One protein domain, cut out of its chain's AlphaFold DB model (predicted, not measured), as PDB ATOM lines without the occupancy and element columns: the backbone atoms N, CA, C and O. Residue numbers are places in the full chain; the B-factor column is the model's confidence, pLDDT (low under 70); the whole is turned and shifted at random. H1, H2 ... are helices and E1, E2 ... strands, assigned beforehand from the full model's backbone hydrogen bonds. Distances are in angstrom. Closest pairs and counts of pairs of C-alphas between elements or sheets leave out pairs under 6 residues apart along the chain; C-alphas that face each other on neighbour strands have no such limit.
ATOM      1  N   ASP A 240      62.654  50.343  83.975       66.75
ATOM      2  CA  ASP A 240      62.238  48.966  84.254       66.75
ATOM      3  C   ASP A 240      61.306  48.883  85.468       66.75
ATOM      4  O   ASP A 240      60.468  47.985  85.535       66.75
ATOM      5  N   LEU A 241      61.421  49.839  86.396       63.41
ATOM      6  CA  LEU A 241      60.620  49.918  87.619       63.41
ATOM      7  C   LEU A 241      59.237  50.548  87.400       63.41
ATOM      8  O   LEU A 241      58.430  50.581  88.328       63.41
ATOM      9  N   TYR A 242      58.951  51.049  86.196       60.31
ATOM     10  CA  TYR A 242      57.735  51.798  85.896       60.31
ATOM     11  C   TYR A 242      56.872  51.076  84.848       60.31
ATOM     12  O   TYR A 242      57.400  50.399  83.959       60.31
ATOM     13  N   PRO A 243      55.532  51.235  84.895       73.75
ATOM     14  CA  PRO A 243      54.651  50.740  83.844       73.75
ATOM     15  C   PRO A 243      55.047  51.296  82.473       73.75
ATOM     16  O   PRO A 243      55.361  52.478  82.348       73.75
ATOM     17  N   GLU A 244      54.960  50.471  81.427       75.88
ATOM     18  CA  GLU A 244      55.434  50.801  80.073       75.88
ATOM     19  C   GLU A 244      54.912  52.148  79.548       75.88
ATOM     20  O   GLU A 244      55.670  52.955  79.014       75.88
ATOM     21  N   LYS A 245      53.622  52.432  79.753       74.56
ATOM     22  CA  LYS A 245      53.002  53.695  79.331       74.56
ATOM     23  C   LYS A 245      53.621  54.910  80.031       74.56
ATOM     24  O   LYS A 245      53.850  55.930  79.387       74.56
ATOM     25  N   LEU A 246      53.900  54.794  81.330       63.41
ATOM     26  CA  LEU A 246      54.496  55.862  82.132       63.41
ATOM     27  C   LEU A 246      55.976  56.049  81.782       63.41
ATOM     28  O   LEU A 246      56.424  57.177  81.607       63.41
ATOM     29  N   ALA A 247      56.706  54.948  81.598       67.62
ATOM     30  CA  ALA A 247      58.092  54.957  81.149       67.62
ATOM     31  C   ALA A 247      58.262  55.665  79.792       67.62
ATOM     32  O   ALA A 247      59.153  56.498  79.630       67.62
ATOM     33  N   HIS A 248      57.373  55.393  78.831       76.75
ATOM     34  CA  HIS A 248      57.375  56.075  77.535       76.75
ATOM     35  C   HIS A 248      57.024  57.560  77.634       76.75
ATOM     36  O   HIS A 248      57.626  58.375  76.938       76.75
ATOM     37  N   GLN A 249      56.068  57.929  78.490       70.69
ATOM     38  CA  GLN A 249      55.753  59.339  78.722       70.69
ATOM     39  C   GLN A 249      56.932  60.079  79.353       70.69
ATOM     40  O   GLN A 249      57.259  61.166  78.891       70.69
ATOM     41  N   PHE A 250      57.601  59.471  80.337       65.19
ATOM     42  CA  PHE A 250      58.802  60.034  80.949       65.19
ATOM     43  C   PHE A 250      59.903  60.271  79.910       65.19
ATOM     44  O   PHE A 250      60.379  61.394  79.786       65.19
ATOM     45  N   ALA A 251      60.248  59.252  79.118       74.44
ATOM     46  CA  ALA A 251      61.270  59.362  78.077       74.44
ATOM     47  C   ALA A 251      60.934  60.433  77.025       74.44
ATOM     48  O   ALA A 251      61.788  61.223  76.621       74.44
ATOM     49  N   LYS A 252      59.662  60.507  76.607       78.81
ATOM     50  CA  LYS A 252      59.189  61.534  75.673       78.81
ATOM     51  C   LYS A 252      59.350  62.936  76.254       78.81
ATOM     52  O   LYS A 252      59.805  63.830  75.544       78.81
ATOM     53  N   THR A 253      58.970  63.125  77.517       64.38
ATOM     54  CA  THR A 253      59.126  64.407  78.203       64.38
ATOM     55  C   THR A 253      60.604  64.762  78.331       64.38
ATOM     56  O   THR A 253      60.986  65.846  77.904       64.38
ATOM     57  N   GLU A 254      61.440  63.828  78.788       68.88
ATOM     58  CA  GLU A 254      62.879  64.028  78.977       68.88
ATOM     59  C   GLU A 254      63.585  64.468  77.683       68.88
ATOM     60  O   GLU A 254      64.361  65.418  77.703       68.88
ATOM     61  N   ILE A 255      63.261  63.859  76.537       75.38
ATOM     62  CA  ILE A 255      63.804  64.270  75.227       75.38
ATOM     63  C   ILE A 255      63.218  65.614  74.747       75.38
ATOM     64  O   ILE A 255      63.843  66.335  73.971       75.38
ATOM     65  N   SER A 256      62.007  65.971  75.173       69.69
ATOM     66  CA  SER A 256      61.358  67.227  74.768       69.69
ATOM     67  C   SER A 256      61.777  68.447  75.595       69.69
ATOM     68  O   SER A 256      61.541  69.581  75.165       69.69
ATOM     69  N   GLU A 257      62.385  68.227  76.761       60.53
ATOM     70  CA  GLU A 257      62.821  69.281  77.672       60.53
ATOM     71  C   GLU A 257      63.952  70.133  77.080       60.53
ATOM     72  O   GLU A 257      64.765  69.689  76.266       60.53
ATOM     73  N   GLU A 258      64.032  71.390  77.525       51.38
ATOM     74  CA  GLU A 258      65.087  72.311  77.082       51.38
ATOM     75  C   GLU A 258      66.492  71.856  77.497       51.38
ATOM     76  O   GLU A 258      67.472  72.195  76.838       51.38
ATOM     77  N   GLU A 259      66.595  71.027  78.540       57.53
ATOM     78  CA  GLU A 259      67.849  70.393  78.955       57.53
ATOM     79  C   GLU A 259      68.384  69.454  77.866       57.53
ATOM     80  O   GLU A 259      69.537  69.587  77.459       57.53
ATOM     81  N   PHE A 260      67.537  68.573  77.316       69.25
ATOM     82  CA  PHE A 260      67.931  67.699  76.209       69.25
ATOM     83  C   PHE A 260      68.382  68.509  74.997       69.25
ATOM     84  O   PHE A 260      69.439  68.233  74.434       69.25
ATOM     85  N   LYS A 261      67.620  69.535  74.603       72.12
ATOM     86  CA  LYS A 261      67.955  70.359  73.430       72.12
ATOM     87  C   LYS A 261      69.282  71.095  73.608       72.12
ATOM     88  O   LYS A 261      70.075  71.164  72.667       72.12
ATOM     89  N   LEU A 262      69.530  71.638  74.800       62.12
ATOM     90  CA  LEU A 262      70.776  72.330  75.121       62.12
ATOM     91  C   LEU A 262      71.971  71.371  75.077       62.12
ATOM     92  O   LEU A 262      72.971  71.680  74.427       62.12
ATOM     93  N   GLU A 263      71.865  70.220  75.742       63.41
ATOM     94  CA  GLU A 263      72.942  69.228  75.807       63.41
ATOM     95  C   GLU A 263      73.195  68.572  74.445       63.41
ATOM     96  O   GLU A 263      74.346  68.453  74.023       63.41
ATOM     97  N   TYR A 264      72.139  68.264  73.685       78.19
ATOM     98  CA  TYR A 264      72.247  67.806  72.299       78.19
ATOM     99  C   TYR A 264      73.024  68.814  71.449       78.19
ATOM    100  O   TYR A 264      73.963  68.446  70.748       78.19
ATOM    101  N   LYS A 265      72.675  70.104  71.536       77.81
ATOM    102  CA  LYS A 265      73.345  71.166  70.771       77.81
ATOM    103  C   LYS A 265      74.809  71.336  71.181       77.81
ATOM    104  O   LYS A 265      75.659  71.611  70.335       77.81
ATOM    105  N   ARG A 266      75.128  71.178  72.469       68.69
ATOM    106  CA  ARG A 266      76.513  71.186  72.967       68.69
ATOM    107  C   ARG A 266      77.311  70.025  72.387       68.69
ATOM    108  O   ARG A 266      78.391  70.267  71.845       68.69
ATOM    109  N   PHE A 267      76.766  68.811  72.449       77.81
ATOM    110  CA  PHE A 267      77.400  67.635  71.861       77.81
ATOM    111  C   PHE A 267      77.589  67.798  70.355       77.81
ATOM    112  O   PHE A 267      78.685  67.580  69.853       77.81
ATOM    113  N   GLU A 268      76.554  68.232  69.637       84.62
ATOM    114  CA  GLU A 268      76.598  68.450  68.191       84.62
ATOM    115  C   GLU A 268      77.736  69.409  67.805       84.62
ATOM    116  O   GLU A 268      78.534  69.112  66.913       84.62
ATOM    117  N   ASN A 269      77.867  70.527  68.524       81.81
ATOM    118  CA  ASN A 269      78.949  71.484  68.303       81.81
ATOM    119  C   ASN A 269      80.332  70.871  68.568       81.81
ATOM    120  O   ASN A 269      81.248  71.079  67.774       81.81
ATOM    121  N   ALA A 270      80.494  70.113  69.657       77.88
ATOM    122  CA  ALA A 270      81.761  69.452  69.967       77.88
ATOM    123  C   ALA A 270      82.110  68.365  68.943       77.88
ATOM    124  O   ALA A 270      83.248  68.299  68.488       77.88
ATOM    125  N   TYR A 271      81.130  67.563  68.525       84.62
ATOM    126  CA  TYR A 271      81.293  66.534  67.503       84.62
ATOM    127  C   TYR A 271      81.791  67.130  66.190       84.62
ATOM    128  O   TYR A 271      82.790  66.667  65.641       84.62
ATOM    129  N   PHE A 272      81.139  68.188  65.700       86.88
ATOM    130  CA  PHE A 272      81.549  68.816  64.448       86.88
ATOM    131  C   PHE A 272      82.893  69.536  64.551       86.88
ATOM    132  O   PHE A 272      83.665  69.479  63.598       86.88
ATOM    133  N   LEU A 273      83.207  70.136  65.701       84.62
ATOM    134  CA  LEU A 273      84.516  70.739  65.943       84.62
ATOM    135  C   LEU A 273      85.642  69.693  65.901       84.62
ATOM    136  O   LEU A 273      86.681  69.912  65.284       84.62
ATOM    137  N   GLU A 274      85.452  68.551  66.559       84.94
ATOM    138  CA  GLU A 274      86.446  67.473  66.592       84.94
ATOM    139  C   GLU A 274      86.575  66.759  65.242       84.94
ATOM    140  O   GLU A 274      87.676  66.389  64.834       84.94
ATOM    141  N   LYS A 275      85.465  66.639  64.511       86.50
ATOM    142  CA  LYS A 275      85.435  66.146  63.134       86.50
ATOM    143  C   LYS A 275      86.225  67.053  62.181       86.50
ATOM    144  O   LYS A 275      87.041  66.555  61.410       86.50
ATOM    145  N   GLU A 276      86.052  68.370  62.284       87.06
ATOM    146  CA  GLU A 276      86.794  69.354  61.483       87.06
ATOM    147  C   GLU A 276      88.299  69.331  61.790       87.06
ATOM    148  O   GLU A 276      89.122  69.355  60.875       87.06
ATOM    149  N   LYS A 277      88.685  69.176  63.065       85.75
ATOM    150  CA  LYS A 277      90.097  69.018  63.471       85.75
ATOM    151  C   LYS A 277      90.783  67.796  62.858       85.75
ATOM    152  O   LYS A 277      92.010  67.776  62.777       85.75
ATOM    153  N   LEU A 278      90.017  66.779  62.470       83.50
ATOM    154  CA  LEU A 278      90.520  65.579  61.798       83.50
ATOM    155  C   LEU A 278      90.464  65.685  60.267       83.50
ATOM    156  O   LEU A 278      90.797  64.724  59.585       83.50
ATOM    157  N   GLY A 279      90.105  66.854  59.727       85.50
ATOM    158  CA  GLY A 279      90.116  67.135  58.291       85.50
ATOM    159  C   GLY A 279      88.816  66.795  57.562       85.50
ATOM    160  O   GLY A 279      88.759  66.953  56.347       85.50
ATOM    161  N   PHE A 280      87.770  66.370  58.277       84.81
ATOM    162  CA  PHE A 280      86.475  66.058  57.677       84.81
ATOM    163  C   PHE A 280      85.582  67.291  57.597       84.81
ATOM    164  O   PHE A 280      85.492  68.086  58.536       84.81
ATOM    165  N   THR A 281      84.816  67.409  56.515       83.25
ATOM    166  CA  THR A 281      83.795  68.461  56.426       83.25
ATOM    167  C   THR A 281      82.563  68.116  57.269       83.25
ATOM    168  O   THR A 281      82.263  66.949  57.542       83.25
ATOM    169  N   LYS A 282      81.783  69.131  57.669       78.00
ATOM    170  CA  LYS A 282      80.611  68.955  58.547       78.00
ATOM    171  C   LYS A 282      79.654  67.854  58.060       78.00
ATOM    172  O   LYS A 282      79.236  67.020  58.860       78.00
ATOM    173  N   MET A 283      79.389  67.783  56.755       79.00
ATOM    174  CA  MET A 283      78.430  66.842  56.152       79.00
ATOM    175  C   MET A 283      79.051  65.535  55.634       79.00
ATOM    176  O   MET A 283      78.331  64.652  55.177       79.00
ATOM    177  N   GLU A 284      80.371  65.380  55.699       80.19
ATOM    178  CA  GLU A 284      81.053  64.206  55.151       80.19
ATOM    179  C   GLU A 284      80.819  62.953  55.997       80.19
ATOM    180  O   GLU A 284      80.975  62.974  57.217       80.19
ATOM    181  N   LYS A 285      80.433  61.839  55.372       79.56
ATOM    182  CA  LYS A 285      80.245  60.582  56.102       79.56
ATOM    183  C   LYS A 285      81.592  59.928  56.364       79.56
ATOM    184  O   LYS A 285      82.317  59.598  55.430       79.56
ATOM    185  N   ILE A 286      81.872  59.686  57.637       79.50
ATOM    186  CA  ILE A 286      83.060  58.960  58.078       79.50
ATOM    187  C   ILE A 286      82.773  57.477  57.891       79.50
ATOM    188  O   ILE A 286      81.754  56.976  58.366       79.50
ATOM    189  N   LYS A 287      83.624  56.793  57.126       80.75
ATOM    190  CA  LYS A 287      83.452  55.367  56.811       80.75
ATOM    191  C   LYS A 287      84.289  54.476  57.716       80.75
ATOM    192  O   LYS A 287      83.898  53.334  57.950       80.75
ATOM    193  N   ASP A 288      85.412  54.988  58.212       83.88
ATOM    194  CA  ASP A 288      86.280  54.241  59.105       83.88
ATOM    195  C   ASP A 288      85.699  54.207  60.523       83.88
ATOM    196  O   ASP A 288      85.346  55.222  61.129       83.88
ATOM    197  N   LYS A 289      85.594  52.992  61.055       78.00
ATOM    198  CA  LYS A 289      85.091  52.735  62.395       78.00
ATOM    199  C   LYS A 289      86.045  53.265  63.465       78.00
ATOM    200  O   LYS A 289      85.563  53.705  64.507       78.00
ATOM    201  N   GLU A 290      87.355  53.234  63.230       76.56
ATOM    202  CA  GLU A 290      88.348  53.746  64.182       76.56
ATOM    203  C   GLU A 290      88.258  55.268  64.291       76.56
ATOM    204  O   GLU A 290      88.207  55.798  65.399       76.56
ATOM    205  N   GLU A 291      88.086  55.967  63.169       79.69
ATOM    206  CA  GLU A 291      87.872  57.419  63.131       79.69
ATOM    207  C   GLU A 291      86.546  57.830  63.786       79.69
ATOM    208  O   GLU A 291      86.500  58.800  64.549       79.69
ATOM    209  N   ILE A 292      85.469  57.060  63.565       76.12
ATOM    210  CA  ILE A 292      84.187  57.260  64.259       76.12
ATOM    211  C   ILE A 292      84.371  57.115  65.772       76.12
ATOM    212  O   ILE A 292      83.910  57.973  66.524       76.12
ATOM    213  N   ILE A 293      85.038  56.051  66.229       72.69
ATOM    214  CA  ILE A 293      85.301  55.815  67.657       72.69
ATOM    215  C   ILE A 293      86.196  56.923  68.223       72.69
ATOM    216  O   ILE A 293      85.975  57.400  69.335       72.69
ATOM    217  N   LEU A 294      87.184  57.382  67.462       75.06
ATOM    218  CA  LEU A 294      88.089  58.449  67.863       75.06
ATOM    219  C   LEU A 294      87.346  59.771  68.084       75.06
ATOM    220  O   LEU A 294      87.555  60.413  69.115       75.06
ATOM    221  N   ILE A 295      86.464  60.154  67.154       75.69
ATOM    222  CA  ILE A 295      85.628  61.357  67.272       75.69
ATOM    223  C   ILE A 295      84.589  61.191  68.378       75.69
ATOM    224  O   ILE A 295      84.388  62.123  69.148       75.69
ATOM    225  N   GLN A 296      83.973  60.012  68.507       67.31
ATOM    226  CA  GLN A 296      83.064  59.691  69.615       67.31
ATOM    227  C   GLN A 296      83.718  59.964  70.958       67.31
ATOM    228  O   GLN A 296      83.171  60.671  71.793       67.31
ATOM    229  N   ASN A 297      84.908  59.411  71.140       68.56
ATOM    230  CA  ASN A 297      85.662  59.531  72.368       68.56
ATOM    231  C   ASN A 297      86.118  60.979  72.630       68.56
ATOM    232  O   ASN A 297      86.153  61.423  73.772       68.56
ATOM    233  N   LEU A 298      86.444  61.723  71.572       69.38
ATOM    234  CA  LEU A 298      86.824  63.135  71.635       69.38
ATOM    235  C   LEU A 298      85.681  64.081  71.990       69.38
ATOM    236  O   LEU A 298      85.876  65.030  72.744       69.38
ATOM    237  N   ALA A 299      84.520  63.847  71.388       65.81
ATOM    238  CA  ALA A 299      83.332  64.675  71.527       65.81
ATOM    239  C   ALA A 299      82.423  64.206  72.671       65.81
ATOM    240  O   ALA A 299      81.362  64.791  72.884       65.81
ATOM    241  N   SER A 300      82.817  63.147  73.387       68.81
ATOM    242  CA  SER A 300      82.018  62.554  74.451       68.81
ATOM    243  C   SER A 300      81.766  63.553  75.582       68.81
ATOM    244  O   SER A 300      82.686  64.175  76.111       68.81
ATOM    245  N   MET A 301      80.499  63.674  75.969       59.19
ATOM    246  CA  MET A 301      80.017  64.459  77.109       59.19
ATOM    247  C   MET A 301      79.355  63.574  78.181       59.19
ATOM    248  O   MET A 301      79.027  64.050  79.267       59.19
ATOM    249  N   ASN A 302      79.203  62.274  77.910       56.72
ATOM    250  CA  ASN A 302      78.456  61.270  78.681       56.72
ATOM    251  C   ASN A 302      77.031  61.664  78.983       56.72
ATOM    252  O   ASN A 302      76.506  61.325  80.055       56.72
ATOM    253  N   PHE A 303      76.376  62.335  78.050       67.81
ATOM    254  CA  PHE A 303      74.953  62.481  78.221       67.81
ATOM    255  C   PHE A 303      74.328  61.086  78.082       67.81
ATOM    256  O   PHE A 303      74.727  60.257  77.263       67.81
ATOM    257  N   HIS A 304      73.370  60.800  78.951       65.75
ATOM    258  CA  HIS A 304      72.538  59.609  78.884       65.75
ATOM    259  C   HIS A 304      71.132  60.078  79.216       65.75
ATOM    260  O   HIS A 304      70.906  60.525  80.334       65.75
ATOM    261  N   PHE A 305      70.214  60.015  78.263       72.62
ATOM    262  CA  PHE A 305      68.789  60.279  78.452       72.62
ATOM    263  C   PHE A 305      68.031  58.972  78.269       72.62
ATOM    264  O   PHE A 305      68.449  58.123  77.479       72.62
ATOM    265  N   ALA A 306      66.934  58.764  78.987       74.00
ATOM    266  CA  ALA A 306      66.095  57.614  78.718       74.00
ATOM    267  C   ALA A 306      65.351  57.859  77.397       74.00
ATOM    268  O   ALA A 306      64.537  58.768  77.272       74.00
ATOM    269  N   ALA A 307      65.652  57.046  76.386       79.06
ATOM    270  CA  ALA A 307      65.000  57.108  75.081       79.06
ATOM    271  C   ALA A 307      63.606  56.474  75.102       79.06
ATOM    272  O   ALA A 307      62.742  56.808  74.294       79.06
ATOM    273  N   GLY A 308      63.403  55.528  76.017       83.62
ATOM    274  CA  GLY A 308      62.179  54.752  76.137       83.62
ATOM    275  C   GLY A 308      62.411  53.461  76.904       83.62
ATOM    276  O   GLY A 308      63.467  53.250  77.504       83.62
ATOM    277  N   ARG A 309      61.420  52.574  76.867       84.44
ATOM    278  CA  ARG A 309      61.472  51.259  77.501       84.44
ATOM    279  C   ARG A 309      60.926  50.231  76.521       84.44
ATOM    280  O   ARG A 309      59.807  50.371  76.050       84.44
ATOM    281  N   LEU A 310      61.696  49.188  76.242       86.12
ATOM    282  CA  LEU A 310      61.248  48.056  75.441       86.12
ATOM    283  C   LEU A 310      59.994  47.423  76.052       86.12
ATOM    284  O   LEU A 310      59.826  47.370  77.278       86.12
ATOM    285  N   SER A 311      59.118  46.911  75.189       87.00
ATOM    286  CA  SER A 311      57.975  46.129  75.645       87.00
ATOM    287  C   SER A 311      58.461  44.833  76.300       87.00
ATOM    288  O   SER A 311      59.519  44.296  75.959       87.00
ATOM    289  N   ASN A 312      57.674  44.269  77.219       83.56
ATOM    290  CA  ASN A 312      58.041  42.998  77.863       83.56
ATOM    291  C   ASN A 312      58.213  41.855  76.837       83.56
ATOM    292  O   ASN A 312      58.999  40.929  77.051       83.56
ATOM    293  N   LYS A 313      57.499  41.943  75.706       89.06
ATOM    294  CA  LYS A 313      57.626  41.019  74.575       89.06
ATOM    295  C   LYS A 313      58.998  41.144  73.908       89.06
ATOM    296  O   LYS A 313      59.645  40.125  73.683       89.06
ATOM    297  N   ASP A 314      59.459  42.366  73.651       88.44
ATOM    298  CA  ASP A 314      60.747  42.618  72.992       88.44
ATOM    299  C   ASP A 314      61.926  42.267  73.898       88.44
ATOM    300  O   ASP A 314      62.889  41.659  73.441       88.44
ATOM    301  N   VAL A 315      61.822  42.552  75.201       86.62
ATOM    302  CA  VAL A 315      62.823  42.135  76.198       86.62
ATOM    303  C   VAL A 315      62.986  40.614  76.196       86.62
ATOM    304  O   VAL A 315      64.110  40.110  76.172       86.62
ATOM    305  N   SER A 316      61.866  39.884  76.160       87.94
ATOM    306  CA  SER A 316      61.861  38.415  76.123       87.94
ATOM    307  C   SER A 316      62.437  37.871  74.813       87.94
ATOM    308  O   SER A 316      63.220  36.923  74.829       87.94
ATOM    309  N   LEU A 317      62.086  38.487  73.679       92.88
ATOM    310  CA  LEU A 317      62.568  38.089  72.354       92.88
ATOM    311  C   LEU A 317      64.080  38.314  72.205       92.88
ATOM    312  O   LEU A 317      64.788  37.455  71.683       92.88
ATOM    313  N   LEU A 318      64.571  39.456  72.687       87.38
ATOM    314  CA  LEU A 318      65.975  39.860  72.610       87.38
ATOM    315  C   LEU A 318      66.835  39.264  73.736       87.38
ATOM    316  O   LEU A 318      68.047  39.467  73.743       87.38
ATOM    317  N   LYS A 319      66.223  38.523  74.674       89.56
ATOM    318  CA  LYS A 319      66.874  37.943  75.863       89.56
ATOM    319  C   LYS A 319      67.660  38.989  76.666       89.56
ATOM    320  O   LYS A 319      68.773  38.730  77.123       89.56
ATOM    321  N   MET A 320      67.090  40.183  76.811       79.12
ATOM    322  CA  MET A 320      67.727  41.295  77.516       79.12
ATOM    323  C   MET A 320      67.435  41.243  79.017       79.12
ATOM    324  O   MET A 320      66.348  40.856  79.436       79.12
ATOM    325  N   SER A 321      68.401  41.667  79.833       77.62
ATOM    326  CA  SER A 321      68.246  41.794  81.289       77.62
ATOM    327  C   SER A 321      67.633  43.129  81.725       77.62
ATOM    328  O   SER A 321      67.253  43.264  82.883       77.62
ATOM    329  N   THR A 322      67.543  44.101  80.813       79.00
ATOM    330  CA  THR A 322      67.016  45.447  81.069       79.00
ATOM    331  C   THR A 322      66.054  45.864  79.964       79.00
ATOM    332  O   THR A 322      66.318  45.598  78.788       79.00
ATOM    333  N   ALA A 323      64.976  46.560  80.321       82.94
ATOM    334  CA  ALA A 323      64.006  47.085  79.358       82.94
ATOM    335  C   ALA A 323      64.308  48.537  78.948       82.94
ATOM    336  O   ALA A 323      63.899  48.976  77.876       82.94
ATOM    337  N   THR A 324      65.023  49.290  79.775       79.69
ATOM    338  CA  THR A 324      65.324  50.707  79.556       79.69
ATOM    339  C   THR A 324      66.260  50.892  78.364       79.69
ATOM    340  O   THR A 324      67.327  50.283  78.289       79.69
ATOM    341  N   VAL A 325      65.873  51.777  77.444       84.94
ATOM    342  CA  VAL A 325      66.671  52.175  76.282       84.94
ATOM    343  C   VAL A 325      67.307  53.525  76.567       84.94
ATOM    344  O   VAL A 325      66.617  54.490  76.892       84.94
ATOM    345  N   TRP A 326      68.624  53.604  76.406       79.06
ATOM    346  CA  TRP A 326      69.393  54.820  76.644       79.06
ATOM    347  C   TRP A 326      69.741  55.531  75.334       79.06
ATOM    348  O   TRP A 326      70.232  54.927  74.379       79.06
ATOM    349  N   PHE A 327      69.527  56.841  75.313       78.12
ATOM    350  CA  PHE A 327      70.059  57.763  74.328       78.12
ATOM    351  C   PHE A 327      71.347  58.372  74.876       78.12
ATOM    352  O   PHE A 327      71.312  59.089  75.871       78.12
ATOM    353  N   SER A 328      72.481  58.065  74.256       73.62
ATOM    354  CA  SER A 328      73.800  58.514  74.715       73.62
ATOM    355  C   SER A 328      74.627  59.085  73.573       73.62
ATOM    356  O   SER A 328      74.200  59.018  72.418       73.62
ATOM    357  N   ASP A 329      75.821  59.595  73.874       68.00
ATOM    358  CA  ASP A 329      76.801  60.080  72.891       68.00
ATOM    359  C   ASP A 329      76.969  59.112  71.710       68.00
ATOM    360  O   ASP A 329      77.058  59.507  70.548       68.00
ATOM    361  N   GLN A 330      76.947  57.811  72.005       67.50
ATOM    362  CA  GLN A 330      77.109  56.741  71.022       67.50
ATOM    363  C   GLN A 330      75.885  56.570  70.111       67.50
ATOM    364  O   GLN A 330      76.010  56.079  68.986       67.50
ATOM    365  N   SER A 331      74.704  56.978  70.575       69.25
ATOM    366  CA  SER A 331      73.445  56.894  69.831       69.25
ATOM    367  C   SER A 331      73.329  57.983  68.754       69.25
ATOM    368  O   SER A 331      72.604  57.788  67.780       69.25
ATOM    369  N   LEU A 332      74.055  59.101  68.884       63.00
ATOM    370  CA  LEU A 332      73.875  60.296  68.048       63.00
ATOM    371  C   LEU A 332      74.497  60.251  66.652       63.00
ATOM    372  O   LEU A 332      74.099  61.014  65.779       63.00
TER     373      LEU A 332
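AT A GLANCE: This is residues 240 to 332 of the 336 residues of the protein "Phage head morphogenesis protein" of Actinobacillus seminis (UniProt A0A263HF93). Two long helices, H1 and H2, meet near their ends as a wide V, and a ribbon of two strands, E1 and E2, lies inside it beside H1. H3 folds back on H2, H4 sits at the far end of the ribbon, and short H5 lies in the mouth of the V. The printed part has 93 residues with five named helices and two named strands, in the order H1 H2 H3 E1 H4 E2 H5; the sheet, E1 - E2, is antiparallel and the class is mostly helix. The whole is loose, with a radius of gyration of the C-alphas of 16.0 A and spans of 46 by 31 by 19 A.

HOW THE PARTS SIT: Start at E1, residues 304 to 309, and its antiparallel neighbour E2, residues 324 to 328, where N 305 and O 327, 2.8 A apart, are within hydrogen-bond range. Look next at H1, residues 244 to 256: its closest C-alpha pair with E1 is Ala 251 and Gly 308, 5.1 A. H2, residues 258 to 277, is close to H1 but not clearly touching, the closest C-alphas being those of Glu 254 and Phe 260, 6.8 A; they run the same way at a steep tilt of 60 degrees. H3, residues 289 to 299, touches residues 267 to 275 of H2 alone, closest at the C-alphas of Tyr 271 and Ala 299, 4.9 A; they run opposite ways at a steep tilt of 56 degrees. H5, residues 329 to 332, is close to H3 but not clearly touching, with C-alphas of Gln 296 and Gln 330 closest at 6.8 A. H4, residues 312 to 318, is apart from H1, H2, H3 and H5. In H1, H2, H3 and H4 every O i to N i+4 pair is within hydrogen-bond range; H5 is too short for one.

IN THESE COORDINATES: Find C-alpha 244 at (55.434, 50.801, 80.073), where H1 begins its 18.2 A. H2 runs 28.7 A to C-alpha 277 at (90.097, 69.018, 63.471). H3 measures 15.1 A, E1 13.9 A and E2 12.5 A.

THE WHOLE: The two C-alphas farthest apart, of Pro 243 and Gly 279, are 46.7 A apart. The printed part has no cut; the link from H2 to H3 is long, with 11 residues. The mean pLDDT of the printed part is 75.8, and 29 residues are under 70, among them 296 to 304.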